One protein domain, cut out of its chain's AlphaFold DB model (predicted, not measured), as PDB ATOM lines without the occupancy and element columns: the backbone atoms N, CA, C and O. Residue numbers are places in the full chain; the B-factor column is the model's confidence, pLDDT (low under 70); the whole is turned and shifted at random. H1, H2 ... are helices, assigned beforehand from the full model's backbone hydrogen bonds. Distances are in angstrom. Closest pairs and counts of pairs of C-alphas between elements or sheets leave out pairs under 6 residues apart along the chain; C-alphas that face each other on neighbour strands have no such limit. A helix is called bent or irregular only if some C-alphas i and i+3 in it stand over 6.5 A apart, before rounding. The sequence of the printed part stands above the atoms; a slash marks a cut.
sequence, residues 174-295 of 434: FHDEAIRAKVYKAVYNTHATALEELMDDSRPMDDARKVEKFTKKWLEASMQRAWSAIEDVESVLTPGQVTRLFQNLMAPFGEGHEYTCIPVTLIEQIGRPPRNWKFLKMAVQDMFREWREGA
ATOM      1  N   PHE A 174     104.655 120.862  63.720       97.94
ATOM      2  CA  PHE A 174     104.570 119.417  63.915       97.94
ATOM      3  C   PHE A 174     103.575 119.100  65.027       97.94
ATOM      4  O   PHE A 174     103.618 119.718  66.085       97.94
ATOM      5  N   HIS A 175     102.707 118.117  64.795       97.19
ATOM      6  CA  HIS A 175     101.684 117.710  65.764       97.19
ATOM      7  C   HIS A 175     102.173 116.608  66.713       97.19
ATOM      8  O   HIS A 175     101.799 116.588  67.880       97.19
ATOM      9  N   ASP A 176     103.041 115.719  66.229       97.88
ATOM     10  CA  ASP A 176     103.584 114.608  67.011       97.88
ATOM     11  C   ASP A 176     104.623 115.088  68.037       97.88
ATOM     12  O   ASP A 176     105.585 115.780  67.701       97.88
ATOM     13  N   GLU A 177     104.433 114.726  69.304       97.56
ATOM     14  CA  GLU A 177     105.273 115.178  70.414       97.56
ATOM     15  C   GLU A 177     106.707 114.646  70.376       97.56
ATOM     16  O   GLU A 177     107.649 115.411  70.602       97.56
ATOM     17  N   ALA A 178     106.899 113.378  70.013       97.56
ATOM     18  CA  ALA A 178     108.230 112.790  69.919       97.56
ATOM     19  C   ALA A 178     109.052 113.464  68.808       97.56
ATOM     20  O   ALA A 178     110.247 113.737  68.973       97.56
ATOM     21  N   ILE A 179     108.410 113.792  67.685       98.25
ATOM     22  CA  ILE A 179     108.997 114.583  66.604       98.25
ATOM     23  C   ILE A 179     109.307 116.001  67.094       98.25
ATOM     24  O   ILE A 179     110.433 116.462  66.891       98.25
ATOM     25  N   ARG A 180     108.368 116.681  67.773       98.31
ATOM     26  CA  ARG A 180     108.586 118.036  68.317       98.31
ATOM     27  C   ARG A 180     109.820 118.089  69.218       98.31
ATOM     28  O   ARG A 180     110.685 118.934  68.995       98.31
ATOM     29  N   ALA A 181     109.958 117.157  70.160       98.00
ATOM     30  CA  ALA A 181     111.105 117.091  71.066       98.00
ATOM     31  C   ALA A 181     112.441 116.901  70.319       98.00
ATOM     32  O   ALA A 181     113.423 117.604  70.586       98.00
ATOM     33  N   LYS A 182     112.480 115.998  69.327       98.25
ATOM     34  CA  LYS A 182     113.675 115.747  68.499       98.25
ATOM     35  C   LYS A 182     114.059 116.961  67.653       98.25
ATOM     36  O   LYS A 182     115.236 117.329  67.609       98.25
ATOM     37  N   VAL A 183     113.083 117.600  67.003       98.44
ATOM     38  CA  VAL A 183     113.307 118.821  66.213       98.44
ATOM     39  C   VAL A 183     113.752 119.965  67.121       98.44
ATOM     40  O   VAL A 183     114.703 120.660  66.775       98.44
ATOM     41  N   TYR A 184     113.143 120.125  68.299       98.44
ATOM     42  CA  TYR A 184     113.510 121.158  69.269       98.44
ATOM     43  C   TYR A 184     114.975 121.044  69.663       98.44
ATOM     44  O   TYR A 184     115.732 121.996  69.478       98.44
ATOM     45  N   LYS A 185     115.406 119.855  70.097       98.00
ATOM     46  CA  LYS A 185     116.802 119.608  70.469       98.00
ATOM     47  C   LYS A 185     117.762 119.908  69.316       98.00
ATOM     48  O   LYS A 185     118.821 120.491  69.526       98.00
ATOM     49  N   ALA A 186     117.398 119.537  68.090       98.25
ATOM     50  CA  ALA A 186     118.223 119.779  66.911       98.25
ATOM     51  C   ALA A 186     118.323 121.272  66.545       98.25
ATOM     52  O   ALA A 186     119.414 121.759  66.243       98.25
ATOM     53  N   VAL A 187     117.208 122.004  66.596       98.50
ATOM     54  CA  VAL A 187     117.131 123.434  66.266       98.50
ATOM     55  C   VAL A 187     117.806 124.276  67.344       98.50
ATOM     56  O   VAL A 187     118.667 125.092  67.029       98.50
ATOM     57  N   TYR A 188     117.476 124.047  68.611       98.12
ATOM     58  CA  TYR A 188     118.007 124.818  69.730       98.12
ATOM     59  C   TYR A 188     119.527 124.632  69.881       98.12
ATOM     60  O   TYR A 188     120.268 125.613  69.865       98.12
ATOM     61  N   ASN A 189     120.026 123.387  69.885       97.50
ATOM     62  CA  ASN A 189     121.455 123.105  70.116       97.50
ATOM     63  C   ASN A 189     122.380 123.521  68.959       97.50
ATOM     64  O   ASN A 189     123.594 123.415  69.082       97.50
ATOM     65  N   THR A 190     121.843 123.911  67.803       98.38
ATOM     66  CA  THR A 190     122.658 124.378  66.667       98.38
ATOM     67  C   THR A 190     122.621 125.891  66.493       98.38
ATOM     68  O   THR A 190     123.375 126.415  65.676       98.38
ATOM     69  N   HIS A 191     121.785 126.598  67.258       98.31
ATOM     70  CA  HIS A 191     121.627 128.049  67.160       98.31
ATOM     71  C   HIS A 191     122.902 128.799  67.560       98.31
ATOM     72  O   HIS A 191     123.447 129.544  66.745       98.31
ATOM     73  N   ALA A 192     123.420 128.540  68.768       96.81
ATOM     74  CA  ALA A 192     124.629 129.187  69.279       96.81
ATOM     75  C   ALA A 192     125.851 128.881  68.399       96.81
ATOM     76  O   ALA A 192     126.529 129.800  67.954       96.81
ATOM     77  N   THR A 193     126.059 127.610  68.036       97.75
ATOM     78  CA  THR A 193     127.157 127.210  67.143       97.75
ATOM     79  C   THR A 193     127.072 127.907  65.782       97.75
ATOM     80  O   THR A 193     128.072 128.418  65.288       97.75
ATOM     81  N   ALA A 194     125.883 127.989  65.170       98.19
ATOM     82  CA  ALA A 194     125.723 128.679  63.890       98.19
ATOM     83  C   ALA A 194     126.028 130.185  63.992       98.19
ATOM     84  O   ALA A 194     126.528 130.778  63.031       98.19
ATOM     85  N   LEU A 195     125.732 130.803  65.140       97.88
ATOM     86  CA  LEU A 195     126.069 132.195  65.418       97.88
ATOM     87  C   LEU A 195     127.578 132.380  65.616       97.88
ATOM     88  O   LEU A 195     128.160 133.250  64.973       97.88
ATOM     89  N   GLU A 196     128.213 131.561  66.452       97.62
ATOM     90  CA  GLU A 196     129.658 131.598  66.715       97.62
ATOM     91  C   GLU A 196     130.462 131.464  65.423       97.62
ATOM     92  O   GLU A 196     131.279 132.321  65.099       97.62
ATOM     93  N   GLU A 197     130.145 130.463  64.603       97.81
ATOM     94  CA  GLU A 197     130.858 130.255  63.346       97.81
ATOM     95  C   GLU A 197     130.634 131.385  62.325       97.81
ATOM     96  O   GLU A 197     131.427 131.552  61.394       97.81
ATOM     97  N   LEU A 198     129.535 132.141  62.443       97.81
ATOM     98  CA  LEU A 198     129.344 133.360  61.664       97.81
ATOM     99  C   LEU A 198     130.207 134.504  62.210       97.81
ATOM    100  O   LEU A 198     130.785 135.235  61.407       97.81
ATOM    101  N   MET A 199     130.277 134.666  63.534       97.00
ATOM    102  CA  MET A 199     131.083 135.702  64.196       97.00
ATOM    103  C   MET A 199     132.585 135.498  63.968       97.00
ATOM    104  O   MET A 199     133.318 136.478  63.830       97.00
ATOM    105  N   ASP A 200     133.027 134.249  63.835       97.44
ATOM    106  CA  ASP A 200     134.411 133.896  63.506       97.44
ATOM    107  C   ASP A 200     134.790 134.210  62.044       97.44
ATOM    108  O   ASP A 200     135.974 134.233  61.682       97.44
ATOM    109  N   ASP A 201     133.817 134.490  61.166       96.81
ATOM    110  CA  ASP A 201     134.104 134.876  59.786       96.81
ATOM    111  C   ASP A 201     134.489 136.356  59.678       96.81
ATOM    112  O   ASP A 201     133.654 137.251  59.569       96.81
ATOM    113  N   SER A 202     135.797 136.596  59.624       96.12
ATOM    114  CA  SER A 202     136.396 137.930  59.491       96.12
ATOM    115  C   SER A 202     136.078 138.688  58.190       96.12
ATOM    116  O   SER A 202     136.444 139.861  58.064       96.12
ATOM    117  N   ARG A 203     135.437 138.066  57.188       97.62
ATOM    118  CA  ARG A 203     135.140 138.747  55.918       97.62
ATOM    119  C   ARG A 203     134.054 139.811  56.113       97.62
ATOM    120  O   ARG A 203     133.011 139.520  56.697       97.62
ATOM    121  N   PRO A 204     134.225 141.024  55.555       96.69
ATOM    122  CA  PRO A 204     133.199 142.056  55.640       96.69
ATOM    123  C   PRO A 204     131.941 141.617  54.883       96.69
ATOM    124  O   PRO A 204     131.992 141.276  53.699       96.69
ATOM    125  N   MET A 205     130.805 141.640  55.575       97.94
ATOM    126  CA  MET A 205     129.484 141.314  55.040       97.94
ATOM    127  C   MET A 205     128.497 142.395  55.474       97.94
ATOM    128  O   MET A 205     128.575 142.881  56.604       97.94
ATOM    129  N   ASP A 206     127.577 142.762  54.584       97.75
ATOM    130  CA  ASP A 206     126.405 143.541  54.980       97.75
ATOM    131  C   ASP A 206     125.485 142.707  55.886       97.75
ATOM    132  O   ASP A 206     125.532 141.472  55.886       97.75
ATOM    133  N   ASP A 207     124.665 143.386  56.685       97.31
ATOM    134  CA  ASP A 207     123.851 142.730  57.710       97.31
ATOM    135  C   ASP A 207     122.798 141.787  57.111       97.31
ATOM    136  O   ASP A 207     122.547 140.719  57.667       97.31
ATOM    137  N   ALA A 208     122.265 142.088  55.920       97.94
ATOM    138  CA  ALA A 208     121.334 141.191  55.235       97.94
ATOM    139  C   ALA A 208     122.007 139.854  54.884       97.94
ATOM    140  O   ALA A 208     121.469 138.788  55.187       97.94
ATOM    141  N   ARG A 209     123.227 139.892  54.336       98.25
ATOM    142  CA  ARG A 209     124.022 138.688  54.052       98.25
ATOM    143  C   ARG A 209     124.425 137.931  55.310       98.25
ATOM    144  O   ARG A 209     124.486 136.703  55.267       98.25
ATOM    145  N   LYS A 210     124.701 138.620  56.423       98.12
ATOM    146  CA  LYS A 210     124.964 137.957  57.712       98.12
ATOM    147  C   LYS A 210     123.750 137.152  58.163       98.12
ATOM    148  O   LYS A 210     123.907 135.981  58.498       98.12
ATOM    149  N   VAL A 211     122.550 137.736  58.108       98.38
ATOM    150  CA  VAL A 211     121.309 137.038  58.479       98.38
ATOM    151  C   VAL A 211     121.021 135.868  57.541       98.38
ATOM    152  O   VAL A 211     120.704 134.780  58.020       98.38
ATOM    153  N   GLU A 212     121.183 136.036  56.225       98.44
ATOM    154  CA  GLU A 212     121.040 134.941  55.249       98.44
ATOM    155  C   GLU A 212     121.998 133.788  55.554       98.44
ATOM    156  O   GLU A 212     121.596 132.624  55.597       98.44
ATOM    157  N   LYS A 213     123.266 134.109  55.820       98.38
ATOM    158  CA  LYS A 213     124.301 133.118  56.102       98.38
ATOM    159  C   LYS A 213     124.087 132.401  57.432       98.38
ATOM    160  O   LYS A 213     124.203 131.179  57.457       98.38
ATOM    161  N   PHE A 214     123.749 133.130  58.497       98.56
ATOM    162  CA  PHE A 214     123.350 132.541  59.778       98.56
ATOM    163  C   PHE A 214     122.180 131.580  59.578       98.56
ATOM    164  O   PHE A 214     122.271 130.411  59.933       98.56
ATOM    165  N   THR A 215     121.108 132.061  58.944       98.62
ATOM    166  CA  THR A 215     119.874 131.292  58.759       98.62
ATOM    167  C   THR A 215     120.130 130.032  57.946       98.62
ATOM    168  O   THR A 215     119.675 128.963  58.334       98.62
ATOM    169  N   LYS A 216     120.893 130.128  56.848       98.56
ATOM    170  CA  LYS A 216     121.270 128.966  56.032       98.56
ATOM    171  C   LYS A 216     122.058 127.943  56.852       98.56
ATOM    172  O   LYS A 216     121.705 126.769  56.843       98.56
ATOM    173  N   LYS A 217     123.065 128.391  57.607       98.44
ATOM    174  CA  LYS A 217     123.908 127.499  58.411       98.44
ATOM    175  C   LYS A 217     123.136 126.828  59.545       98.44
ATOM    176  O   LYS A 217     123.252 125.622  59.747       98.44
ATOM    177  N   TRP A 218     122.311 127.601  60.246       98.62
ATOM    178  CA  TRP A 218     121.441 127.101  61.303       98.62
ATOM    179  C   TRP A 218     120.425 126.088  60.760       98.62
ATOM    180  O   TRP A 218     120.232 125.025  61.349       98.62
ATOM    181  N   LEU A 219     119.832 126.367  59.598       98.62
ATOM    182  CA  LEU A 219     118.910 125.471  58.903       98.62
ATOM    183  C   LEU A 219     119.567 124.148  58.514       98.62
ATOM    184  O   LEU A 219     119.042 123.090  58.847       98.62
ATOM    185  N   GLU A 220     120.725 124.192  57.865       98.19
ATOM    186  CA  GLU A 220     121.449 122.988  57.450       98.19
ATOM    187  C   GLU A 220     121.872 122.141  58.657       98.19
ATOM    188  O   GLU A 220     121.614 120.936  58.693       98.19
ATOM    189  N   ALA A 221     122.469 122.766  59.678       98.00
ATOM    190  CA  ALA A 221     122.949 122.065  60.864       98.00
ATOM    191  C   ALA A 221     121.802 121.442  61.676       98.00
ATOM    192  O   ALA A 221     121.887 120.274  62.072       98.00
ATOM    193  N   SER A 222     120.723 122.195  61.909       98.50
ATOM    194  CA  SER A 222     119.560 121.701  62.655       98.50
ATOM    195  C   SER A 222     118.856 120.570  61.914       98.50
ATOM    196  O   SER A 222     118.592 119.521  62.500       98.50
ATOM    197  N   MET A 223     118.596 120.731  60.615       98.44
ATOM    198  CA  MET A 223     117.873 119.724  59.842       98.44
ATOM    199  C   MET A 223     118.712 118.469  59.621       98.44
ATOM    200  O   MET A 223     118.157 117.379  59.685       98.44
ATOM    201  N   GLN A 224     120.037 118.570  59.476       97.38
ATOM    202  CA  GLN A 224     120.913 117.394  59.433       97.38
ATOM    203  C   GLN A 224     120.836 116.568  60.731       97.38
ATOM    204  O   GLN A 224     120.795 115.332  60.688       97.38
ATOM    205  N   ARG A 225     120.797 117.237  61.893       97.56
ATOM    206  CA  ARG A 225     120.658 116.569  63.199       97.56
ATOM    207  C   ARG A 225     119.274 115.951  63.367       97.56
ATOM    208  O   ARG A 225     119.183 114.786  63.746       97.56
ATOM    209  N   ALA A 226     118.219 116.694  63.039       97.69
ATOM    210  CA  ALA A 226     116.846 116.195  63.085       97.69
ATOM    211  C   ALA A 226     116.659 114.990  62.152       97.69
ATOM    212  O   ALA A 226     116.063 113.991  62.550       97.69
ATOM    213  N   TRP A 227     117.251 115.041  60.952       96.94
ATOM    214  CA  TRP A 227     117.154 113.972  59.962       96.94
ATOM    215  C   TRP A 227     117.708 112.641  60.463       96.94
ATOM    216  O   TRP A 227     117.179 111.580  60.157       96.94
ATOM    217  N   SER A 228     118.762 112.704  61.273       96.69
ATOM    218  CA  SER A 228     119.401 111.517  61.845       96.69
ATOM    219  C   SER A 228     118.661 110.961  63.071       96.69
ATOM    220  O   SER A 228     118.932 109.836  63.479       96.69
ATOM    221  N   ALA A 229     117.763 111.741  63.682       97.25
ATOM    222  CA  ALA A 229     117.089 111.392  64.935       97.25
ATOM    223  C   ALA A 229     115.645 110.892  64.744       97.25
ATOM    224  O   ALA A 229     115.084 110.257  65.644       97.25
ATOM    225  N   ILE A 230     115.019 111.209  63.611       97.44
ATOM    226  CA  ILE A 230     113.604 110.938  63.331       97.44
ATOM    227  C   ILE A 230     113.472 109.681  62.465       97.44
ATOM    228  O   ILE A 230     114.197 109.501  61.490       97.44
ATOM    229  N   GLU A 231     112.531 108.814  62.829       96.25
ATOM    230  CA  GLU A 231     112.136 107.663  62.014       96.25
ATOM    231  C   GLU A 231     111.158 108.116  60.924       96.25
ATOM    232  O   GLU A 231     110.395 109.051  61.144       96.25
ATOM    233  N   ASP A 232     111.195 107.483  59.749       96.00
ATOM    234  CA  ASP A 232     110.401 107.898  58.577       96.00
ATOM    235  C   ASP A 232     110.549 109.396  58.231       96.00
ATOM    236  O   ASP A 232     109.614 110.123  57.900       96.00
ATOM    237  N   VAL A 233     111.785 109.883  58.318       96.31
ATOM    238  CA  VAL A 233     112.126 111.299  58.157       96.31
ATOM    239  C   VAL A 233     111.637 111.921  56.841       96.31
ATOM    240  O   VAL A 233     111.340 113.114  56.804       96.31
ATOM    241  N   GLU A 234     111.519 111.139  55.766       96.38
ATOM    242  CA  GLU A 234     111.094 111.638  54.454       96.38
ATOM    243  C   GLU A 234     109.630 112.105  54.442       96.38
ATOM    244  O   GLU A 234     109.296 113.037  53.704       96.38
ATOM    245  N   SER A 235     108.766 111.499  55.267       97.31
ATOM    246  CA  SER A 235     107.361 111.905  55.398       97.31
ATOM    247  C   SER A 235     107.199 113.116  56.323       97.31
ATOM    248  O   SER A 235     106.356 113.984  56.078       97.31
ATOM    249  N   VAL A 236     108.055 113.219  57.345       97.69
ATOM    250  CA  VAL A 236     108.005 114.262  58.378       97.69
ATOM    251  C   VAL A 236     108.699 115.548  57.924       97.69
ATOM    252  O   VAL A 236     108.098 116.627  57.893       97.69
ATOM    253  N   LEU A 237     109.976 115.460  57.546       97.88
ATOM    254  CA  LEU A 237     110.806 116.599  57.155       97.88
ATOM    255  C   LEU A 237     110.701 116.836  55.649       97.88
ATOM    256  O   LEU A 237     111.653 116.668  54.892       97.88
ATOM    257  N   THR A 238     109.526 117.266  55.200       98.12
ATOM    258  CA  THR A 238     109.333 117.686  53.806       98.12
ATOM    259  C   THR A 238     109.849 119.118  53.595       98.12
ATOM    260  O   THR A 238     109.834 119.927  54.530       98.12
ATOM    261  N   PRO A 239     110.214 119.522  52.360       98.44
ATOM    262  CA  PRO A 239     110.605 120.906  52.075       98.44
ATOM    263  C   PRO A 239     109.558 121.942  52.512       98.44
ATOM    264  O   PRO A 239     109.904 123.044  52.933       98.44
ATOM    265  N   GLY A 240     108.269 121.591  52.425       98.25
ATOM    266  CA  GLY A 240     107.173 122.446  52.872       98.25
ATOM    267  C   GLY A 240     107.165 122.640  54.388       98.25
ATOM    268  O   GLY A 240     107.075 123.780  54.842       98.25
ATOM    269  N   GLN A 241     107.317 121.555  55.153       98.44
ATOM    270  CA  GLN A 241     107.346 121.608  56.617       98.44
ATOM    271  C   GLN A 241     108.586 122.333  57.141       98.44
ATOM    272  O   GLN A 241     108.457 123.222  57.975       98.44
ATOM    273  N   VAL A 242     109.773 122.058  56.589       98.69
ATOM    274  CA  VAL A 242     111.006 122.767  56.984       98.69
ATOM    275  C   VAL A 242     110.913 124.260  56.660       98.69
ATOM    276  O   VAL A 242     111.293 125.098  57.476       98.69
ATOM    277  N   THR A 243     110.350 124.617  55.499       98.62
ATOM    278  CA  THR A 243     110.095 126.029  55.179       98.62
ATOM    279  C   THR A 243     109.154 126.642  56.214       98.62
ATOM    280  O   THR A 243     109.481 127.681  56.776       98.62
ATOM    281  N   ARG A 244     108.016 125.997  56.509       98.62
ATOM    282  CA  ARG A 244     107.034 126.483  57.491       98.62
ATOM    283  C   ARG A 244     107.640 126.646  58.888       98.62
ATOM    284  O   ARG A 244     107.409 127.682  59.505       98.62
ATOM    285  N   LEU A 245     108.459 125.693  59.337       98.69
ATOM    286  CA  LEU A 245     109.192 125.775  60.601       98.69
ATOM    287  C   LEU A 245     110.015 127.061  60.672       98.69
ATOM    288  O   LEU A 245     109.847 127.853  61.592       98.69
ATOM    289  N   PHE A 246     110.872 127.305  59.680       98.69
ATOM    290  CA  PHE A 246     111.734 128.488  59.690       98.69
ATOM    291  C   PHE A 246     110.960 129.793  59.510       98.69
ATOM    292  O   PHE A 246     111.350 130.809  60.077       98.69
ATOM    293  N   GLN A 247     109.832 129.780  58.797       98.50
ATOM    294  CA  GLN A 247     108.919 130.925  58.763       98.50
ATOM    295  C   GLN A 247     108.338 131.212  60.154       98.50
ATOM    296  O   GLN A 247     108.304 132.367  60.575       98.50
ATOM    297  N   ASN A 248     107.920 130.177  60.887       98.56
ATOM    298  CA  ASN A 248     107.444 130.313  62.261       98.56
ATOM    299  C   ASN A 248     108.569 130.788  63.197       98.56
ATOM    300  O   ASN A 248     108.326 131.666  64.009       98.56
ATOM    301  N   LEU A 249     109.815 130.336  63.022       98.44
ATOM    302  CA  LEU A 249     110.973 130.834  63.784       98.44
ATOM    303  C   LEU A 249     111.299 132.312  63.504       98.44
ATOM    304  O   LEU A 249     111.842 132.998  64.374       98.44
ATOM    305  N   MET A 250     110.965 132.835  62.317       98.12
ATOM    306  CA  MET A 250     111.110 134.271  62.056       98.12
ATOM    307  C   MET A 250     110.142 135.084  62.917       98.12
ATOM    308  O   MET A 250     110.523 136.159  63.361       98.12
ATOM    309  N   ALA A 251     108.928 134.590  63.170       97.75
ATOM    310  CA  ALA A 251     107.877 135.301  63.896       97.75
ATOM    311  C   ALA A 251     107.094 134.345  64.824       97.75
ATOM    312  O   ALA A 251     105.916 134.080  64.566       97.75
ATOM    313  N   PRO A 252     107.730 133.819  65.890       97.06
ATOM    314  CA  PRO A 252     107.172 132.715  66.680       97.06
ATOM    315  C   PRO A 252     105.890 133.103  67.422       97.06
ATOM    316  O   PRO A 252     104.995 132.284  67.577       97.06
ATOM    317  N   PHE A 253     105.753 134.381  67.774       95.75
ATOM    318  CA  PHE A 253     104.567 134.942  68.432       95.75
ATOM    319  C   PHE A 253     103.687 135.753  67.462       95.75
ATOM    320  O   PHE A 253     102.990 136.685  67.857       95.75
ATOM    321  N   GLY A 254     103.755 135.442  66.162       95.75
ATOM    322  CA  GLY A 254     103.000 136.121  65.109       95.75
ATOM    323  C   GLY A 254     103.652 137.401  64.571       95.75
ATOM    324  O   GLY A 254     104.658 137.900  65.082       95.75
ATOM    325  N   GLU A 255     103.082 137.949  63.491       95.38
ATOM    326  CA  GLU A 255     103.670 139.100  62.786       95.38
ATOM    327  C   GLU A 255     103.598 140.408  63.584       95.38
ATOM    328  O   GLU A 255     104.481 141.250  63.433       95.38
ATOM    329  N   GLY A 256     102.600 140.561  64.460       94.56
ATOM    330  CA  GLY A 256     102.441 141.752  65.300       94.56
ATOM    331  C   GLY A 256     103.451 141.852  66.447       94.56
ATOM    332  O   GLY A 256     103.666 142.937  66.977       94.56
ATOM    333  N   HIS A 257     104.091 140.744  66.820       93.69
ATOM    334  CA  HIS A 257     105.105 140.737  67.866       93.69
ATOM    335  C   HIS A 257     106.490 141.002  67.266       93.69
ATOM    336  O   HIS A 257     106.806 140.472  66.210       93.69
ATOM    337  N   GLU A 258     107.345 141.789  67.922       93.69
ATOM    338  CA  GLU A 258     108.661 142.179  67.371       93.69
ATOM    339  C   GLU A 258     109.720 141.070  67.438       93.69
ATOM    340  O   GLU A 258     110.718 141.114  66.722       93.69
ATOM    341  N   TYR A 259     109.529 140.093  68.325       95.44
ATOM    342  CA  TYR A 259     110.521 139.047  68.563       95.44
ATOM    343  C   TYR A 259     110.723 138.121  67.359       95.44
ATOM    344  O   TYR A 259     109.811 137.875  66.562       95.44
ATOM    345  N   THR A 260     111.936 137.584  67.278       97.62
ATOM    346  CA  THR A 260     112.379 136.587  66.313       97.62
ATOM    347  C   THR A 260     113.455 135.711  66.935       97.62
ATOM    348  O   THR A 260     114.198 136.173  67.796       97.62
ATOM    349  N   CYS A 261     113.582 134.471  66.464       98.31
ATOM    350  CA  CYS A 261     114.680 133.600  66.881       98.31
ATOM    351  C   CYS A 261     116.019 133.957  66.197       98.31
ATOM    352  O   CYS A 261     117.037 133.323  66.472       98.31
ATOM    353  N   ILE A 262     116.049 134.954  65.302       98.12
ATOM    354  CA  ILE A 262     117.297 135.500  64.752       98.12
ATOM    355  C   ILE A 262     118.001 136.362  65.817       98.12
ATOM    356  O   ILE A 262     117.365 137.251  66.381       98.12
ATOM    357  N   PRO A 263     119.311 136.164  66.068       97.50
ATOM    358  CA  PRO A 263     120.059 136.964  67.035       97.50
ATOM    359  C   PRO A 263     119.950 138.470  66.769       97.50
ATOM    360  O   PRO A 263     120.205 138.926  65.652       97.50
ATOM    361  N   VAL A 264     119.622 139.247  67.810       95.81
ATOM    362  CA  VAL A 264     119.429 140.710  67.726       95.81
ATOM    363  C   VAL A 264     120.660 141.412  67.148       95.81
ATOM    364  O   VAL A 264     120.527 142.321  66.333       95.81
ATOM    365  N   THR A 265     121.856 140.920  67.476       95.69
ATOM    366  CA  THR A 265     123.141 141.413  66.955       95.69
ATOM    367  C   THR A 265     123.256 141.364  65.428       95.69
ATOM    368  O   THR A 265     124.064 142.095  64.859       95.69
ATOM    369  N   LEU A 266     122.462 140.529  64.747       97.50
ATOM    370  CA  LEU A 266     122.442 140.433  63.286       97.50
ATOM    371  C   LEU A 266     121.376 141.320  62.630       97.50
ATOM    372  O   LEU A 266     121.476 141.609  61.440       97.50
ATOM    373  N   ILE A 267     120.353 141.730  63.382       97.31
ATOM    374  CA  ILE A 267     119.167 142.430  62.862       97.31
ATOM    375  C   ILE A 267     119.000 143.846  63.412       97.31
ATOM    376  O   ILE A 267     118.043 144.520  63.043       97.31
ATOM    377  N   GLU A 268     119.917 144.322  64.253       95.94
ATOM    378  CA  GLU A 268     119.837 145.641  64.893       95.94
ATOM    379  C   GLU A 268     119.609 146.779  63.878       95.94
ATOM    380  O   GLU A 268     118.827 147.692  64.136       95.94
ATOM    381  N   GLN A 269     120.237 146.710  62.696       97.25
ATOM    382  CA  GLN A 269     120.147 147.764  61.675       97.25
ATOM    383  C   GLN A 269     119.052 147.538  60.628       97.25
ATOM    384  O   GLN A 269     118.501 148.501  60.093       97.25
ATOM    385  N   ILE A 270     118.763 146.281  60.292       97.44
ATOM    386  CA  ILE A 270     117.866 145.927  59.179       97.44
ATOM    387  C   ILE A 270     116.475 145.488  59.641       97.44
ATOM    388  O   ILE A 270     115.557 145.391  58.827       97.44
ATOM    389  N   GLY A 271     116.311 145.246  60.940       96.50
ATOM    390  CA  GLY A 271     115.108 144.684  61.521       96.50
ATOM    391  C   GLY A 271     114.928 143.197  61.216       96.50
ATOM    392  O   GLY A 271     115.738 142.531  60.570       96.50
ATOM    393  N   ARG A 272     113.823 142.661  61.723       96.56
ATOM    394  CA  ARG A 272     113.450 141.258  61.570       96.56
ATOM    395  C   ARG A 272     113.100 140.920  60.109       96.56
ATOM    396  O   ARG A 272     112.290 141.635  59.514       96.56
ATOM    397  N   PRO A 273     113.602 139.802  59.546       97.50
ATOM    398  CA  PRO A 273     113.149 139.314  58.244       97.50
ATOM    399  C   PRO A 273     111.634 139.021  58.224       97.50
ATOM    400  O   PRO A 273     111.088 138.539  59.218       97.50
ATOM    401  N   PRO A 274     110.924 139.267  57.108       97.25
ATOM    402  CA  PRO A 274     109.492 138.985  57.026       97.25
ATOM    403  C   PRO A 274     109.209 137.479  57.120       97.25
ATOM    404  O   PRO A 274     109.999 136.661  56.654       97.25
ATOM    405  N   ARG A 275     108.042 137.081  57.642       96.81
ATOM    406  CA  ARG A 275     107.678 135.657  57.786       96.81
ATOM    407  C   ARG A 275     107.737 134.900  56.458       96.81
ATOM    408  O   ARG A 275     108.200 133.772  56.408       96.81
ATOM    409  N   ASN A 276     107.315 135.520  55.360       96.62
ATOM    410  CA  ASN A 276     107.324 134.938  54.015       96.62
ATOM    411  C   ASN A 276     108.632 135.202  53.238       96.62
ATOM    412  O   ASN A 276     108.619 135.304  52.005       96.62
ATOM    413  N   TRP A 277     109.763 135.323  53.938       97.94
ATOM    414  CA  TRP A 277     111.058 135.622  53.334       97.94
ATOM    415  C   TRP A 277     111.440 134.607  52.247       97.94
ATOM    416  O   TRP A 277     111.649 133.421  52.506       97.94
ATOM    417  N   LYS A 278     111.544 135.084  50.998       98.25
ATOM    418  CA  LYS A 278     111.782 134.242  49.810       98.25
ATOM    419  C   LYS A 278     113.067 133.416  49.903       98.25
ATOM    420  O   LYS A 278     113.109 132.313  49.357       98.25
ATOM    421  N   PHE A 279     114.070 133.938  50.606       98.38
ATOM    422  CA  PHE A 279     115.343 133.265  50.843       98.38
ATOM    423  C   PHE A 279     115.161 131.887  51.493       98.38
ATOM    424  O   PHE A 279     115.792 130.933  51.053       98.38
ATOM    425  N   LEU A 280     114.234 131.741  52.452       98.44
ATOM    426  CA  LEU A 280     114.003 130.470  53.153       98.44
ATOM    427  C   LEU A 280     113.640 129.340  52.187       98.44
ATOM    428  O   LEU A 280     114.221 128.261  52.244       98.44
ATOM    429  N   LYS A 281     112.721 129.599  51.250       98.12
ATOM    430  CA  LYS A 281     112.312 128.596  50.258       98.12
ATOM    431  C   LYS A 281     113.488 128.167  49.377       98.12
ATOM    432  O   LYS A 281     113.594 126.988  49.054       98.12
ATOM    433  N   MET A 282     114.350 129.110  48.992       98.56
ATOM    434  CA  MET A 282     115.548 128.815  48.202       98.56
ATOM    435  C   MET A 282     116.545 127.977  49.007       98.56
ATOM    436  O   MET A 282     116.929 126.910  48.547       98.56
ATOM    437  N   ALA A 283     116.877 128.404  50.229       98.50
ATOM    438  CA  ALA A 283     117.817 127.706  51.105       98.50
ATOM    439  C   ALA A 283     117.359 126.271  51.424       98.50
ATOM    440  O   ALA A 283     118.150 125.336  51.335       98.50
ATOM    441  N   VAL A 284     116.067 126.069  51.708       98.56
ATOM    442  CA  VAL A 284     115.500 124.729  51.919       98.56
ATOM    443  C   VAL A 284     115.608 123.881  50.651       98.56
ATOM    444  O   VAL A 284     116.023 122.727  50.707       98.56
ATOM    445  N   GLN A 285     115.251 124.428  49.487       98.44
ATOM    446  CA  GLN A 285     115.349 123.693  48.222       98.44
ATOM    447  C   GLN A 285     116.791 123.306  47.874       98.44
ATOM    448  O   GLN A 285     116.999 122.197  47.377       98.44
ATOM    449  N   ASP A 286     117.750 124.199  48.130       98.19
ATOM    450  CA  ASP A 286     119.183 123.948  47.978       98.19
ATOM    451  C   ASP A 286     119.619 122.784  48.871       98.19
ATOM    452  O   ASP A 286     120.100 121.781  48.349       98.19
ATOM    453  N   MET A 287     119.327 122.848  50.174       98.00
ATOM    454  CA  MET A 287     119.669 121.795  51.136       98.00
ATOM    455  C   MET A 287     119.120 120.420  50.714       98.00
ATOM    456  O   MET A 287     119.863 119.445  50.623       98.00
ATOM    457  N   PHE A 288     117.828 120.320  50.379       97.62
ATOM    458  CA  PHE A 288     117.235 119.043  49.952       97.62
ATOM    459  C   PHE A 288     117.783 118.536  48.612       97.62
ATOM    460  O   PHE A 288     117.795 117.329  48.361       97.62
ATOM    461  N   ARG A 289     118.192 119.435  47.709       97.44
ATOM    462  CA  ARG A 289     118.870 119.051  46.466       97.44
ATOM    463  C   ARG A 289     120.248 118.471  46.774       97.44
ATOM    464  O   ARG A 289     120.538 117.381  46.288       97.44
ATOM    465  N   GLU A 290     121.031 119.144  47.611       96.06
ATOM    466  CA  GLU A 290     122.354 118.685  48.038       96.06
ATOM    467  C   GLU A 290     122.281 117.313  48.721       96.06
ATOM    468  O   GLU A 290     123.095 116.441  48.428       96.06
ATOM    469  N   TRP A 291     121.262 117.057  49.545       94.44
ATOM    470  CA  TRP A 291     121.058 115.740  50.159       94.44
ATOM    471  C   TRP A 291     120.752 114.635  49.141       94.44
ATOM    472  O   TRP A 291     121.320 113.546  49.232       94.44
ATOM    473  N   ARG A 292     119.911 114.900  48.131       94.50
ATOM    474  CA  ARG A 292     119.607 113.920  47.066       94.50
ATOM    475  C   ARG A 292     120.824 113.616  46.189       94.50
ATOM    476  O   ARG A 292     121.067 112.461  45.829       94.50
ATOM    477  N   GLU A 293     121.590 114.645  45.843       95.00
ATOM    478  CA  GLU A 293     122.814 114.510  45.048       95.00
ATOM    479  C   GLU A 293     123.928 113.823  45.858       95.00
ATOM    480  O   GLU A 293     124.581 112.900  45.367       95.00
ATOM    481  N   GLY A 294     124.089 114.194  47.131       91.25
ATOM    482  CA  GLY A 294     125.071 113.628  48.055       91.25
ATOM    483  C   GLY A 294     124.819 112.158  48.387       91.25
ATOM    484  O   GLY A 294     125.763 111.359  48.373       91.25
ATOM    485  N   ALA A 295     123.554 111.769  48.587       83.38
ATOM    486  CA  ALA A 295     123.156 110.371  48.781       83.38
ATOM    487  C   ALA A 295     123.523 109.489  47.574       83.38
ATOM    488  O   ALA A 295     123.836 108.307  47.729       83.38
TER     489      ALA A 295
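What this domain is: This is residues 174 to 295 of the 434 residues of the protein "ASPH protein" of Symbiodinium sp. CCMP2456 (UniProt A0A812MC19). One long helix, H2, runs through the middle, with the bent helix H1 folded back along one side of it and H6 crossing it on the opposite side. H4 packs on H6, while the short helices H3 and H5 lie near opposite ends of H2. The printed part has 122 residues, with six named helices in the order H1, H2, H3, H4, H5, H6 and no named strand; its class is all helix. The whole is compact, with a radius of gyration of the C-alphas of 14.3 A and spans of 41 by 35 by 24 A.

Where its parts are: H2, residues 207 to 229, is 32.9 A long, from C-alpha 207 at (123.851, 142.730, 57.710) to C-alpha 229 at (117.089, 111.392, 64.935). H1, residues 177 to 199, was assigned as one helix by its hydrogen bonds but is bent: C-alphas 189 and 192 are 6.9 A apart. Its arms are H1a, residues 177 to 189, 18.0 A, and H1b, residues 192 to 199, 10.5 A, at a shallow tilt of 31 degrees. H3 is residues 233 to 236, 5.1 A; H4 is residues 239 to 250, 16.7 A; H5 is residues 264 to 267, 5.2 A. H6, residues 278 to 295, is 26.5 A long and ends at C-alpha 295, (123.156, 110.371, 48.781).

How they stand to each other: H2 is the hub, touching three other helices. H1a touches it at a steep tilt of 44 degrees, opposite ways, with the closest C-alphas, those of Val 187 and Ser 222, 4.7 A apart. H1b and H2 form a helical hairpin at a shallow tilt of 34 degrees, only just short of steep; their closest C-alphas, of Ala 194 and Trp 218, are 5.2 A apart. H6 touches H2 at a steep tilt of 42 degrees, the same way, through residues 279 to 287; the closest C-alphas, of Lys 216 and Ala 283, are 6.1 A apart. H5 touches residues 207 to 211 of H2, closest at the C-alphas of Val 211 and Leu 266, 6.0 A. H4 touches H6 at a steep tilt of 43 degrees, opposite ways, with the C-alphas of Thr 243 and Lys 281 closest at 6.0 A. H4 is close to H2 but not clearly touching, the closest C-alphas, of Leu 219 and Phe 246, being 7.8 A apart. H3 is likewise close to H2, at 6.0 A between the C-alphas of Trp 227 and Val 233, and meets H4 only through their link. H1a and H6 are apart. In H1a, H1b, H2, H4 and H6 every O i to N i+4 pair is within hydrogen-bond range; H3 and H5 are too short for such a pair.

The domain as a whole: The two C-alphas farthest apart, of Asp 176 and Pro 204, are 41.9 A from each other. The printed part has no cut. The link from H4 to H5, residues 251 to 263, is long. The mean pLDDT of the printed part is 97.3, and no printed residue is under 70.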